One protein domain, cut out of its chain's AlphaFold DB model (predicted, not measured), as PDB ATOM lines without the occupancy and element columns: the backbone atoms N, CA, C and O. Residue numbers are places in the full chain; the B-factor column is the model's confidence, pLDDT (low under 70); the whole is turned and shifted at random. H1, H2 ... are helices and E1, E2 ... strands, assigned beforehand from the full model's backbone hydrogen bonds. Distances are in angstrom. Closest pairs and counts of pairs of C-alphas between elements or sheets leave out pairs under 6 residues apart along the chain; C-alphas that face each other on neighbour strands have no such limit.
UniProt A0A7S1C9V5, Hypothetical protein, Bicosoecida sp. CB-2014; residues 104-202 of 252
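This is residues 104 to 202 of the 252 residues of the protein "Hypothetical protein" of Bicosoecida sp. CB-2014 (UniProt A0A7S1C9V5). E2 winds as a solenoid between E1 and E3; long helix H1 grazes it, residues 104 to 114 sticking out, and H2 packs on E2. The printed part has 99 residues, with two named helices and three named strands, in order H1 E1 H2 E2 E3; the class is mixed, the sheet parallel. It is compact, radius of gyration of the C-alphas 14.3 A, spanning 49 by 27 by 21 A.

E2, residues 153 to 195, has two parallel neighbours: E1, residues 139 to 143, N 140 to O 153 2.9 A, and E3, residues 198 to 201, N 198 to O 186 2.9 A. H2, residues 146 to 151, lies over E2; E1, H2 and E2 make a strand-helix-strand unit, crossover right-handed. H1, residues 104 to 134, only grazes the sheet. In both helices every O i to N i+4 pair is within hydrogen-bond range.

H1, 44.7 A long, begins at C-alpha 104 (164.592, 92.698, 268.277); E3 ends at C-alpha 201 (170.139, 78.721, 249.046).

The printed part has no cut; 41 residues are under pLDDT 70.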
ATOM      1  N   CYS A 104     165.342  92.812 269.527       64.44
ATOM      2  CA  CYS A 104     164.592  92.698 268.277       64.44
ATOM      3  C   CYS A 104     164.797  93.875 267.310       64.44
ATOM      4  O   CYS A 104     164.901  93.647 266.106       64.44
ATOM      5  N   LYS A 105     164.868  95.121 267.796       70.44
ATOM      6  CA  LYS A 105     165.148  96.292 266.954       70.44
ATOM      7  C   LYS A 105     166.569  96.225 266.412       70.44
ATOM      8  O   LYS A 105     166.732  96.340 265.207       70.44
ATOM      9  N   TRP A 106     167.579  95.958 267.238       75.25
ATOM     10  CA  TRP A 106     168.965  95.857 266.753       75.25
ATOM     11  C   TRP A 106     169.149  94.756 265.711       75.25
ATOM     12  O   TRP A 106     169.745  94.996 264.662       75.25
ATOM     13  N   VAL A 107     168.577  93.575 265.954       71.75
ATOM     14  CA  VAL A 107     168.608  92.466 264.991       71.75
ATOM     15  C   VAL A 107     167.892  92.855 263.695       71.75
ATOM     16  O   VAL A 107     168.419  92.615 262.612       71.75
ATOM     17  N   SER A 108     166.735  93.516 263.776       63.56
ATOM     18  CA  SER A 108     166.011  93.995 262.592       63.56
ATOM     19  C   SER A 108     166.804  95.040 261.798       63.56
ATOM     20  O   SER A 108     166.887  94.937 260.575       63.56
ATOM     21  N   TRP A 109     167.429  96.007 262.472       70.50
ATOM     22  CA  TRP A 109     168.251  97.040 261.837       70.50
ATOM     23  C   TRP A 109     169.512  96.457 261.208       70.50
ATOM     24  O   TRP A 109     169.863  96.838 260.095       70.50
ATOM     25  N   PHE A 110     170.154  95.494 261.871       74.44
ATOM     26  CA  PHE A 110     171.294  94.770 261.321       74.44
ATOM     27  C   PHE A 110     170.907  93.995 260.057       74.44
ATOM     28  O   PHE A 110     171.569  94.132 259.032       74.44
ATOM     29  N   ILE A 111     169.799  93.246 260.087       70.88
ATOM     30  CA  ILE A 111     169.297  92.523 258.909       70.88
ATOM     31  C   ILE A 111     168.997  93.501 257.766       70.88
ATOM     32  O   ILE A 111     169.413  93.263 256.635       70.88
ATOM     33  N   MET A 112     168.337  94.627 258.049       61.12
ATOM     34  CA  MET A 112     168.066  95.651 257.035       61.12
ATOM     35  C   MET A 112     169.353  96.264 256.477       61.12
ATOM     36  O   MET A 112     169.451  96.452 255.267       61.12
ATOM     37  N   ALA A 113     170.355  96.531 257.316       68.25
ATOM     38  CA  ALA A 113     171.653  97.033 256.872       68.25
ATOM     39  C   ALA A 113     172.362  96.034 255.947       68.25
ATOM     40  O   ALA A 113     172.885  96.435 254.910       68.25
ATOM     41  N   VAL A 114     172.322  94.737 256.268       68.69
ATOM     42  CA  VAL A 114     172.871  93.670 255.414       68.69
ATOM     43  C   VAL A 114     172.137  93.602 254.073       68.69
ATOM     44  O   VAL A 114     172.783  93.499 253.032       68.69
ATOM     45  N   ILE A 115     170.806  93.724 254.072       66.00
ATOM     46  CA  ILE A 115     170.004  93.751 252.838       66.00
ATOM     47  C   ILE A 115     170.380  94.959 251.971       66.00
ATOM     48  O   ILE A 115     170.627  94.801 250.776       66.00
ATOM     49  N   TRP A 116     170.466  96.157 252.557       65.44
ATOM     50  CA  TRP A 116     170.840  97.375 251.830       65.44
ATOM     51  C   TRP A 116     172.281  97.339 251.322       65.44
ATOM     52  O   TRP A 116     172.532  97.764 250.196       65.44
ATOM     53  N   ALA A 117     173.216  96.792 252.102       65.75
ATOM     54  CA  ALA A 117     174.591  96.574 251.664       65.75
ATOM     55  C   ALA A 117     174.654  95.586 250.489       65.75
ATOM     56  O   ALA A 117     175.337  95.854 249.503       65.75
ATOM     57  N   GLY A 118     173.887  94.492 250.548       65.38
ATOM     58  CA  GLY A 118     173.750  93.545 249.441       65.38
ATOM     59  C   GLY A 118     173.177  94.203 248.185       65.38
ATOM     60  O   GLY A 118     173.738  94.051 247.103       65.38
ATOM     61  N   ALA A 119     172.117  95.003 248.322       62.09
ATOM     62  CA  ALA A 119     171.519  95.739 247.208       62.09
ATOM     63  C   ALA A 119     172.488  96.761 246.590       62.09
ATOM     64  O   ALA A 119     172.597  96.844 245.366       62.09
ATOM     65  N   ALA A 120     173.227  97.506 247.418       63.53
ATOM     66  CA  ALA A 120     174.246  98.448 246.960       63.53
ATOM     67  C   ALA A 120     175.397  97.735 246.234       63.53
ATOM     68  O   ALA A 120     175.857  98.216 245.199       63.53
ATOM     69  N   PHE A 121     175.827  96.571 246.731       66.44
ATOM     70  CA  PHE A 121     176.860  95.762 246.088       66.44
ATOM     71  C   PHE A 121     176.399  95.233 244.726       66.44
ATOM     72  O   PHE A 121     177.134  95.345 243.749       66.44
ATOM     73  N   VAL A 122     175.163  94.735 244.629       64.12
ATOM     74  CA  VAL A 122     174.577  94.305 243.348       64.12
ATOM     75  C   VAL A 122     174.469  95.477 242.371       64.12
ATOM     76  O   VAL A 122     174.800  95.320 241.199       64.12
ATOM     77  N   ALA A 123     174.052  96.658 242.835       66.31
ATOM     78  CA  ALA A 123     173.971  97.850 241.995       66.31
ATOM     79  C   ALA A 123     175.352  98.288 241.482       66.31
ATOM     80  O   ALA A 123     175.500  98.565 240.295       66.31
ATOM     81  N   LEU A 124     176.373  98.302 242.345       70.94
ATOM     82  CA  LEU A 124     177.756  98.590 241.954       70.94
ATOM     83  C   LEU A 124     178.285  97.566 240.950       70.94
ATOM     84  O   LEU A 124     178.896  97.951 239.954       70.94
ATOM     85  N   PHE A 125     178.027  96.281 241.187       67.69
ATOM     86  CA  PHE A 125     178.436  95.214 240.285       67.69
ATOM     87  C   PHE A 125     177.771  95.376 238.918       67.69
ATOM     88  O   PHE A 125     178.460  95.384 237.907       67.69
ATOM     89  N   PHE A 126     176.460  95.625 238.883       67.62
ATOM     90  CA  PHE A 126     175.729  95.844 237.638       67.62
ATOM     91  C   PHE A 126     176.232  97.074 236.881       67.62
ATOM     92  O   PHE A 126     176.404  97.012 235.669       67.62
ATOM     93  N   VAL A 127     176.502  98.184 237.574       70.31
ATOM     94  CA  VAL A 127     177.081  99.380 236.946       70.31
ATOM     95  C   VAL A 127     178.465  99.067 236.378       70.31
ATOM     96  O   VAL A 127     178.757  99.459 235.253       70.31
ATOM     97  N   THR A 128     179.292  98.321 237.108       67.12
ATOM     98  CA  THR A 128     180.648  97.967 236.671       67.12
ATOM     99  C   THR A 128     180.616  97.028 235.462       67.12
ATOM    100  O   THR A 128     181.215  97.346 234.433       67.12
ATOM    101  N   ASP A 129     179.839  95.947 235.515       63.84
ATOM    102  CA  ASP A 129     179.682  95.002 234.403       63.84
ATOM    103  C   ASP A 129     179.035  95.652 233.181       63.84
ATOM    104  O   ASP A 129     179.515  95.480 232.060       63.84
ATOM    105  N   ALA A 130     177.998  96.473 233.375       61.81
ATOM    106  CA  ALA A 130     177.394  97.228 232.283       61.81
ATOM    107  C   ALA A 130     178.427  98.153 231.630       61.81
ATOM    108  O   ALA A 130     178.534  98.187 230.405       61.81
ATOM    109  N   THR A 131     179.245  98.860 232.417       67.62
ATOM    110  CA  THR A 131     180.299  99.715 231.849       67.62
ATOM    111  C   THR A 131     181.372  98.921 231.113       67.62
ATOM    112  O   THR A 131     181.891  99.415 230.115       67.62
ATOM    113  N   ASN A 132     181.675  97.693 231.538       64.81
ATOM    114  CA  ASN A 132     182.601  96.813 230.828       64.81
ATOM    115  C   ASN A 132     181.999  96.324 229.501       64.81
ATOM    116  O   ASN A 132     182.673  96.374 228.473       64.81
ATOM    117  N   ILE A 133     180.708  95.989 229.464       62.84
ATOM    118  CA  ILE A 133     179.994  95.669 228.215       62.84
ATOM    119  C   ILE A 133     180.089  96.832 227.215       62.84
ATOM    120  O   ILE A 133     180.370  96.616 226.035       62.84
ATOM    121  N   PHE A 134     179.942  98.078 227.675       63.00
ATOM    122  CA  PHE A 134     180.052  99.256 226.805       63.00
ATOM    123  C   PHE A 134     181.488  99.616 226.392       63.00
ATOM    124  O   PHE A 134     181.665 100.372 225.439       63.00
ATOM    125  N   LYS A 135     182.516  99.074 227.058       72.75
ATOM    126  CA  LYS A 135     183.932  99.291 226.704       72.75
ATOM    127  C   LYS A 135     184.435  98.381 225.580       72.75
ATOM    128  O   LYS A 135     185.562  98.563 225.132       72.75
ATOM    129  N   GLY A 136     183.614  97.445 225.098       74.81
ATOM    130  CA  GLY A 136     183.965  96.586 223.964       74.81
ATOM    131  C   GLY A 136     184.913  95.439 224.316       74.81
ATOM    132  O   GLY A 136     185.644  94.979 223.442       74.81
ATOM    133  N   TYR A 137     184.911  94.972 225.571       79.25
ATOM    134  CA  TYR A 137     185.640  93.756 225.925       79.25
ATOM    135  C   TYR A 137     185.140  92.569 225.085       79.25
ATOM    136  O   TYR A 137     183.926  92.415 224.900       79.25
ATOM    137  N   PRO A 138     186.048  91.728 224.563       82.44
ATOM    138  CA  PRO A 138     185.660  90.548 223.809       82.44
ATOM    139  C   PRO A 138     184.848  89.590 224.688       82.44
ATOM    140  O   PRO A 138     185.153  89.357 225.859       82.44
ATOM    141  N   VAL A 139     183.778  89.043 224.110       84.25
ATOM    142  CA  VAL A 139     182.936  88.041 224.769       84.25
ATOM    143  C   VAL A 139     183.552  86.670 224.530       84.25
ATOM    144  O   VAL A 139     183.699  86.246 223.382       84.25
ATOM    145  N   GLN A 140     183.885  85.964 225.606       87.38
ATOM    146  CA  GLN A 140     184.355  84.585 225.551       87.38
ATOM    147  C   GLN A 140     183.287  83.630 226.077       87.38
ATOM    148  O   GLN A 140     182.569  83.910 227.038       87.38
ATOM    149  N   LEU A 141     183.181  82.466 225.434       88.31
ATOM    150  CA  LEU A 141     182.202  81.461 225.832       88.31
ATOM    151  C   LEU A 141     182.558  80.846 227.191       88.31
ATOM    152  O   LEU A 141     181.661  80.618 227.991       88.31
ATOM    153  N   GLY A 142     183.840  80.584 227.449       91.25
ATOM    154  CA  GLY A 142     184.298  79.873 228.638       91.25
ATOM    155  C   GLY A 142     185.610  80.436 229.164       91.25
ATOM    156  O   GLY A 142     186.572  80.513 228.410       91.25
ATOM    157  N   CYS A 143     185.644  80.767 230.451       92.56
ATOM    158  CA  CYS A 143     186.832  81.253 231.144       92.56
ATOM    159  C   CYS A 143     187.128  80.373 232.357       92.56
ATOM    160  O   CYS A 143     186.236  80.066 233.153       92.56
ATOM    161  N   THR A 144     188.384  79.969 232.511       92.31
ATOM    162  CA  THR A 144     188.834  79.153 233.651       92.31
ATOM    163  C   THR A 144     189.986  79.788 234.414       92.31
ATOM    164  O   THR A 144     190.197  79.461 235.582       92.31
ATOM    165  N   SER A 145     190.716  80.714 233.787       92.31
ATOM    166  CA  SER A 145     191.744  81.507 234.449       92.31
ATOM    167  C   SER A 145     191.172  82.842 234.926       92.31
ATOM    168  O   SER A 145     190.265  83.404 234.309       92.31
ATOM    169  N   SER A 146     191.706  83.364 236.031       87.44
ATOM    170  CA  SER A 146     191.330  84.693 236.524       87.44
ATOM    171  C   SER A 146     191.677  85.790 235.516       87.44
ATOM    172  O   SER A 146     190.923  86.742 235.367       87.44
ATOM    173  N   GLU A 147     192.780  85.622 234.785       88.38
ATOM    174  CA  GLU A 147     193.234  86.577 233.773       88.38
ATOM    175  C   GLU A 147     192.255  86.661 232.592       88.38
ATOM    176  O   GLU A 147     191.976  87.753 232.095       88.38
ATOM    177  N   ASP A 148     191.642  85.539 232.196       87.81
ATOM    178  CA  ASP A 148     190.587  85.542 231.178       87.81
ATOM    179  C   ASP A 148     189.329  86.261 231.677       87.81
ATOM    180  O   ASP A 148     188.706  86.992 230.911       87.81
ATOM    181  N   MET A 149     188.974  86.091 232.953       86.12
ATOM    182  CA  MET A 149     187.793  86.724 233.556       86.12
ATOM    183  C   MET A 149     187.960  88.230 233.780       86.12
ATOM    184  O   MET A 149     186.964  88.948 233.813       86.12
ATOM    185  N   GLU A 150     189.192  88.712 233.936       85.81
ATOM    186  CA  GLU A 150     189.491  90.144 234.051       85.81
ATOM    187  C   GLU A 150     189.492  90.847 232.688       85.81
ATOM    188  O   GLU A 150     189.089  92.006 232.585       85.81
ATOM    189  N   ASN A 151     189.924  90.146 231.636       86.88
ATOM    190  CA  ASN A 151     190.104  90.725 230.303       86.88
ATOM    191  C   ASN A 151     188.949  90.442 229.331       86.88
ATOM    192  O   ASN A 151     188.916  91.022 228.243       86.88
ATOM    193  N   ASN A 152     188.011  89.558 229.679       86.56
ATOM    194  CA  ASN A 152     186.920  89.147 228.801       86.56
ATOM    195  C   ASN A 152     185.593  89.086 229.555       86.56
ATOM    196  O   ASN A 152     185.534  88.796 230.748       86.56
ATOM    197  N   ILE A 153     184.499  89.278 228.822       85.00
ATOM    198  CA  ILE A 153     183.161  89.003 229.346       85.00
ATOM    199  C   ILE A 153     182.882  87.517 229.142       85.00
ATOM    200  O   ILE A 153     182.704  87.057 228.013       85.00
ATOM    201  N   CYS A 154     182.849  86.766 230.237       88.25
ATOM    202  CA  CYS A 154     182.700  85.316 230.212       88.25
ATOM    203  C   CYS A 154     181.227  84.909 230.296       88.25
ATOM    204  O   CYS A 154     180.535  85.221 231.270       88.25
ATOM    205  N   ILE A 155     180.733  84.175 229.296       86.88
ATOM    206  CA  ILE A 155     179.382  83.593 229.358       86.88
ATOM    207  C   ILE A 155     179.353  82.478 230.401       86.88
ATOM    208  O   ILE A 155     178.468  82.461 231.251       86.88
ATOM    209  N   PHE A 156     180.344  81.590 230.368       90.12
ATOM    210  CA  PHE A 156     180.578  80.581 231.389       90.12
ATOM    211  C   PHE A 156     181.919  80.832 232.061       90.12
ATOM    212  O   PHE A 156     182.933  81.026 231.391       90.12
ATOM    213  N   SER A 157     181.943  80.787 233.384       92.44
ATOM    214  CA  SER A 157     183.186  80.875 234.140       92.44
ATOM    215  C   SER A 157     183.246  79.824 235.232       92.44
ATOM    216  O   SER A 157     182.261  79.549 235.920       92.44
ATOM    217  N   ALA A 158     184.414  79.207 235.385       92.12
ATOM    218  CA  ALA A 158     184.663  78.200 236.405       92.12
ATOM    219  C   ALA A 158     185.986  78.489 237.110       92.12
ATOM    220  O   ALA A 158     187.016  78.626 236.460       92.12
ATOM    221  N   GLY A 159     185.974  78.562 238.437       89.00
ATOM    222  CA  GLY A 159     187.190  78.848 239.188       89.00
ATOM    223  C   GLY A 159     186.961  78.926 240.688       89.00
ATOM    224  O   GLY A 159     185.841  78.815 241.178       89.00
ATOM    225  N   MET A 160     188.039  79.127 241.441       87.44
ATOM    226  CA  MET A 160     187.930  79.380 242.880       87.44
ATOM    227  C   MET A 160     187.188  80.697 243.146       87.44
ATOM    228  O   MET A 160     186.295  80.733 243.991       87.44
ATOM    229  N   ILE A 161     187.527  81.730 242.372       87.69
ATOM    230  CA  ILE A 161     186.791  82.987 242.249       87.69
ATOM    231  C   ILE A 161     186.355  83.082 240.788       87.69
ATOM    232  O   ILE A 161     187.202  82.991 239.904       87.69
ATOM    233  N   SER A 162     185.052  83.185 240.536       87.75
ATOM    234  CA  SER A 162     184.490  83.086 239.185       87.75
ATOM    235  C   SER A 162     183.505  84.218 238.896       87.75
ATOM    236  O   SER A 162     182.575  84.430 239.670       87.75
ATOM    237  N   SER A 163     183.702  84.956 237.800       86.06
ATOM    238  CA  SER A 163     182.816  86.047 237.368       86.06
ATOM    239  C   SER A 163     182.345  85.809 235.934       86.06
ATOM    240  O   SER A 163     183.145  85.433 235.075       86.06
ATOM    241  N   GLY A 164     181.044  85.914 235.674       85.25
ATOM    242  CA  GLY A 164     180.481  85.694 234.339       85.25
ATOM    243  C   GLY A 164     178.958  85.640 234.333       85.25
ATOM    244  O   GLY A 164     178.314  85.782 235.367       85.25
ATOM    245  N   ILE A 165     178.343  85.406 233.175       84.50
ATOM    246  CA  ILE A 165     176.875  85.284 233.089       84.50
ATOM    247  C   ILE A 165     176.406  84.034 233.847       84.50
ATOM    248  O   ILE A 165     175.471  84.103 234.648       84.50
ATOM    249  N   VAL A 166     177.076  82.905 233.624       86.00
ATOM    250  CA  VAL A 166     176.886  81.648 234.346       86.00
ATOM    251  C   VAL A 166     178.191  81.288 235.048       86.00
ATOM    252  O   VAL A 166     179.156  80.874 234.406       86.00
ATOM    253  N   SER A 167     178.223  81.441 236.367       88.88
ATOM    254  CA  SER A 167     179.444  81.290 237.160       88.88
ATOM    255  C   SER A 167     179.388  80.058 238.063       88.88
ATOM    256  O   SER A 167     178.451  79.899 238.852       88.88
ATOM    257  N   PHE A 168     180.429  79.233 238.000       90.44
ATOM    258  CA  PHE A 168     180.670  78.090 238.874       90.44
ATOM    259  C   PHE A 168     181.916  78.334 239.719       90.44
ATOM    260  O   PHE A 168     182.973  78.676 239.186       90.44
ATOM    261  N   GLY A 169     181.834  78.138 241.032       87.00
ATOM    262  CA  GLY A 169     183.023  78.305 241.862       87.00
ATOM    263  C   GLY A 169     182.819  78.157 243.355       87.00
ATOM    264  O   GLY A 169     181.744  77.797 243.826       87.00
ATOM    265  N   MET A 170     183.874  78.429 244.118       84.56
ATOM    266  CA  MET A 170     183.764  78.530 245.575       84.56
ATOM    267  C   MET A 170     183.163  79.882 245.956       84.56
ATOM    268  O   MET A 170     182.175  79.925 246.689       84.56
ATOM    269  N   VAL A 171     183.722  80.950 245.383       83.31
ATOM    270  CA  VAL A 171     183.185  82.308 245.404       83.31
ATOM    271  C   VAL A 171     182.856  82.711 243.978       83.31
ATOM    272  O   VAL A 171     183.687  82.557 243.084       83.31
ATOM    273  N   SER A 172     181.659  83.221 243.728       83.75
ATOM    274  CA  SER A 172     181.290  83.546 242.350       83.75
ATOM    275  C   SER A 172     180.244  84.635 242.218       83.75
ATOM    276  O   SER A 172     179.443  84.876 243.125       83.75
ATOM    277  N   PHE A 173     180.250  85.273 241.055       82.31
ATOM    278  CA  PHE A 173     179.437  86.431 240.722       82.31
ATOM    279  C   PHE A 173     178.852  86.244 239.323       82.31
ATOM    280  O   PHE A 173     179.597  85.994 238.375       82.31
ATOM    281  N   GLY A 174     177.531  86.364 239.181       78.50
ATOM    282  CA  GLY A 174     176.923  86.232 237.859       78.50
ATOM    283  C   GLY A 174     175.418  86.416 237.775       78.50
ATOM    284  O   GLY A 174     174.753  86.798 238.731       78.50
ATOM    285  N   PHE A 175     174.833  86.136 236.614       74.62
ATOM    286  CA  PHE A 175     173.371  86.103 236.473       74.62
ATOM    287  C   PHE A 175     172.792  84.801 237.023       74.62
ATOM    288  O   PHE A 175     171.793  84.823 237.749       74.62
ATOM    289  N   ILE A 176     173.431  83.684 236.687       76.31
ATOM    290  CA  ILE A 176     173.134  82.349 237.197       76.31
ATOM    291  C   ILE A 176     174.375  81.855 237.919       76.31
ATOM    292  O   ILE A 176     175.445  81.746 237.326       76.31
ATOM    293  N   ASN A 177     174.224  81.554 239.198       80.19
ATOM    294  CA  ASN A 177     175.352  81.253 240.047       80.19
ATOM    295  C   ASN A 177     175.201  79.901 240.752       80.19
ATOM    296  O   ASN A 177     174.175  79.638 241.380       80.19
ATOM    297  N   ILE A 178     176.231  79.057 240.666       84.06
ATOM    298  CA  ILE A 178     176.340  77.790 241.391       84.06
ATOM    299  C   ILE A 178     177.650  77.803 242.191       84.06
ATOM    300  O   ILE A 178     178.734  77.611 241.634       84.06
ATOM    301  N   SER A 179     177.560  78.036 243.504       82.94
ATOM    302  CA  SER A 179     178.745  78.157 244.366       82.94
ATOM    303  C   SER A 179     178.487  77.999 245.850       82.94
ATOM    304  O   SER A 179     177.350  77.995 246.300       82.94
ATOM    305  N   GLN A 180     179.549  77.893 246.648       79.69
ATOM    306  CA  GLN A 180     179.402  77.905 248.104       79.69
ATOM    307  C   GLN A 180     179.005  79.295 248.601       79.69
ATOM    308  O   GLN A 180     178.035  79.415 249.348       79.69
ATOM    309  N   VAL A 181     179.703  80.333 248.144       75.88
ATOM    310  CA  VAL A 181     179.396  81.735 248.429       75.88
ATOM    311  C   VAL A 181     179.194  82.458 247.107       75.88
ATOM    312  O   VAL A 181     180.067  82.443 246.245       75.88
ATOM    313  N   GLY A 182     178.041  83.083 246.918       71.50
ATOM    314  CA  GLY A 182     177.691  83.611 245.609       71.50
ATOM    315  C   GLY A 182     176.829  84.849 245.664       71.50
ATOM    316  O   GLY A 182     175.971  84.999 246.529       71.50
ATOM    317  N   ILE A 183     177.044  85.736 244.705       72.19
ATOM    318  CA  ILE A 183     176.111  86.820 244.424       72.19
ATOM    319  C   ILE A 183     175.590  86.588 243.018       72.19
ATOM    320  O   ILE A 183     176.370  86.484 242.070       72.19
ATOM    321  N   GLY A 184     174.283  86.421 242.885       66.31
ATOM    322  CA  GLY A 184     173.642  86.193 241.601       66.31
ATOM    323  C   GLY A 184     172.520  87.195 241.350       66.31
ATOM    324  O   GLY A 184     171.912  87.735 242.268       66.31
ATOM    325  N   ILE A 185     172.208  87.476 240.092       63.75
ATOM    326  CA  ILE A 185     171.109  88.403 239.780       63.75
ATOM    327  C   ILE A 185     169.787  87.641 239.677       63.75
ATOM    328  O   ILE A 185     168.816  87.999 240.342       63.75
ATOM    329  N   LEU A 186     169.741  86.575 238.873       58.66
ATOM    330  CA  LEU A 186     168.513  85.834 238.570       58.66
ATOM    331  C   LEU A 186     168.385  84.558 239.395       58.66
ATOM    332  O   LEU A 186     167.343  84.347 240.016       58.66
ATOM    333  N   PHE A 187     169.429  83.725 239.405       56.66
ATOM    334  CA  PHE A 187     169.406  82.413 240.056       56.66
ATOM    335  C   PHE A 187     170.690  82.141 240.831       56.66
ATOM    336  O   PHE A 187     171.779  82.454 240.357       56.66
ATOM    337  N   GLY A 188     170.540  81.590 242.033       66.25
ATOM    338  CA  GLY A 188     171.639  81.268 242.933       66.25
ATOM    339  C   GLY A 188     171.398  79.925 243.617       66.25
ATOM    340  O   GLY A 188     170.359  79.739 244.261       66.25
ATOM    341  N   PHE A 189     172.343  79.001 243.447       70.12
ATOM    342  CA  PHE A 189     172.395  77.698 244.102       70.12
ATOM    343  C   PHE A 189     173.665  77.586 244.941       70.12
ATOM    344  O   PHE A 189     174.773  77.583 244.398       70.12
ATOM    345  N   GLY A 190     173.509  77.479 246.258       68.00
ATOM    346  CA  GLY A 190     174.663  77.531 247.141       68.00
ATOM    347  C   GLY A 190     174.373  77.532 248.626       68.00
ATOM    348  O   GLY A 190     173.223  77.434 249.058       68.00
ATOM    349  N   GLN A 191     175.442  77.654 249.412       65.56
ATOM    350  CA  GLN A 191     175.335  77.750 250.865       65.56
ATOM    351  C   GLN A 191     174.991  79.185 251.278       65.56
ATOM    352  O   GLN A 191     173.972  79.424 251.911       65.56
ATOM    353  N   CYS A 192     175.794  80.165 250.870       68.19
ATOM    354  CA  CYS A 192     175.612  81.574 251.207       68.19
ATOM    355  C   CYS A 192     175.423  82.404 249.940       68.19
ATOM    356  O   CYS A 192     176.403  82.820 249.322       68.19
ATOM    357  N   HIS A 193     174.170  82.619 249.532       61.84
ATOM    358  CA  HIS A 193     173.860  83.361 248.311       61.84
ATOM    359  C   HIS A 193     173.053  84.627 248.580       61.84
ATOM    360  O   HIS A 193     172.084  84.610 249.339       61.84
ATOM    361  N   VAL A 194     173.432  85.707 247.900       61.12
ATOM    362  CA  VAL A 194     172.662  86.953 247.829       61.12
ATOM    363  C   VAL A 194     172.164  87.105 246.403       61.12
ATOM    364  O   VAL A 194     172.966  87.185 245.476       61.12
ATOM    365  N   ASN A 195     170.845  87.149 246.226       61.06
ATOM    366  CA  ASN A 195     170.242  87.225 244.903       61.06
ATOM    367  C   ASN A 195     169.049  88.173 244.861       61.06
ATOM    368  O   ASN A 195     168.300  88.273 245.830       61.06
ATOM    369  N   VAL A 196     168.850  88.815 243.707       55.00
ATOM    370  CA  VAL A 196     167.670  89.661 243.443       55.00
ATOM    371  C   VAL A 196     166.474  88.819 242.978       55.00
ATOM    372  O   VAL A 196     165.330  89.151 243.279       55.00
ATOM    373  N   GLY A 197     166.733  87.735 242.242       52.72
ATOM    374  CA  GLY A 197     165.727  86.829 241.689       52.72
ATOM    375  C   GLY A 197     165.366  85.641 242.589       52.72
ATOM    376  O   GLY A 197     165.139  85.776 243.789       52.72
ATOM    377  N   VAL A 198     165.268  84.451 241.993       48.06
ATOM    378  CA  VAL A 198     164.911  83.213 242.700       48.06
ATOM    379  C   VAL A 198     166.163  82.599 243.313       48.06
ATOM    380  O   VAL A 198     167.177  82.412 242.643       48.06
ATOM    381  N   VAL A 199     166.076  82.244 244.590       48.28
ATOM    382  CA  VAL A 199     167.201  81.693 245.349       48.28
ATOM    383  C   VAL A 199     166.829  80.336 245.898       48.28
ATOM    384  O   VAL A 199     165.853  80.210 246.638       48.28
ATOM    385  N   ALA A 200     167.632  79.330 245.573       48.44
ATOM    386  CA  ALA A 200     167.618  78.042 246.245       48.44
ATOM    387  C   ALA A 200     168.911  77.935 247.063       48.44
ATOM    388  O   ALA A 200     169.858  77.255 246.673       48.44
ATOM    389  N   ALA A 201     168.963  78.662 248.183       46.78
ATOM    390  CA  ALA A 201     170.139  78.721 249.046       46.78
ATOM    391  C   ALA A 201     169.889  78.078 250.410       46.78
ATOM    392  O   ALA A 201     168.848  78.287 251.046       46.78
ATOM    393  N   GLN A 202     170.882  77.316 250.865       44.03
ATOM    394  CA  GLN A 202     170.915  76.656 252.166       44.03
ATOM    395  C   GLN A 202     172.005  77.294 253.033       44.03
ATOM    396  O   GLN A 202     173.134  76.816 253.082       44.03
TER     397      GLN A 202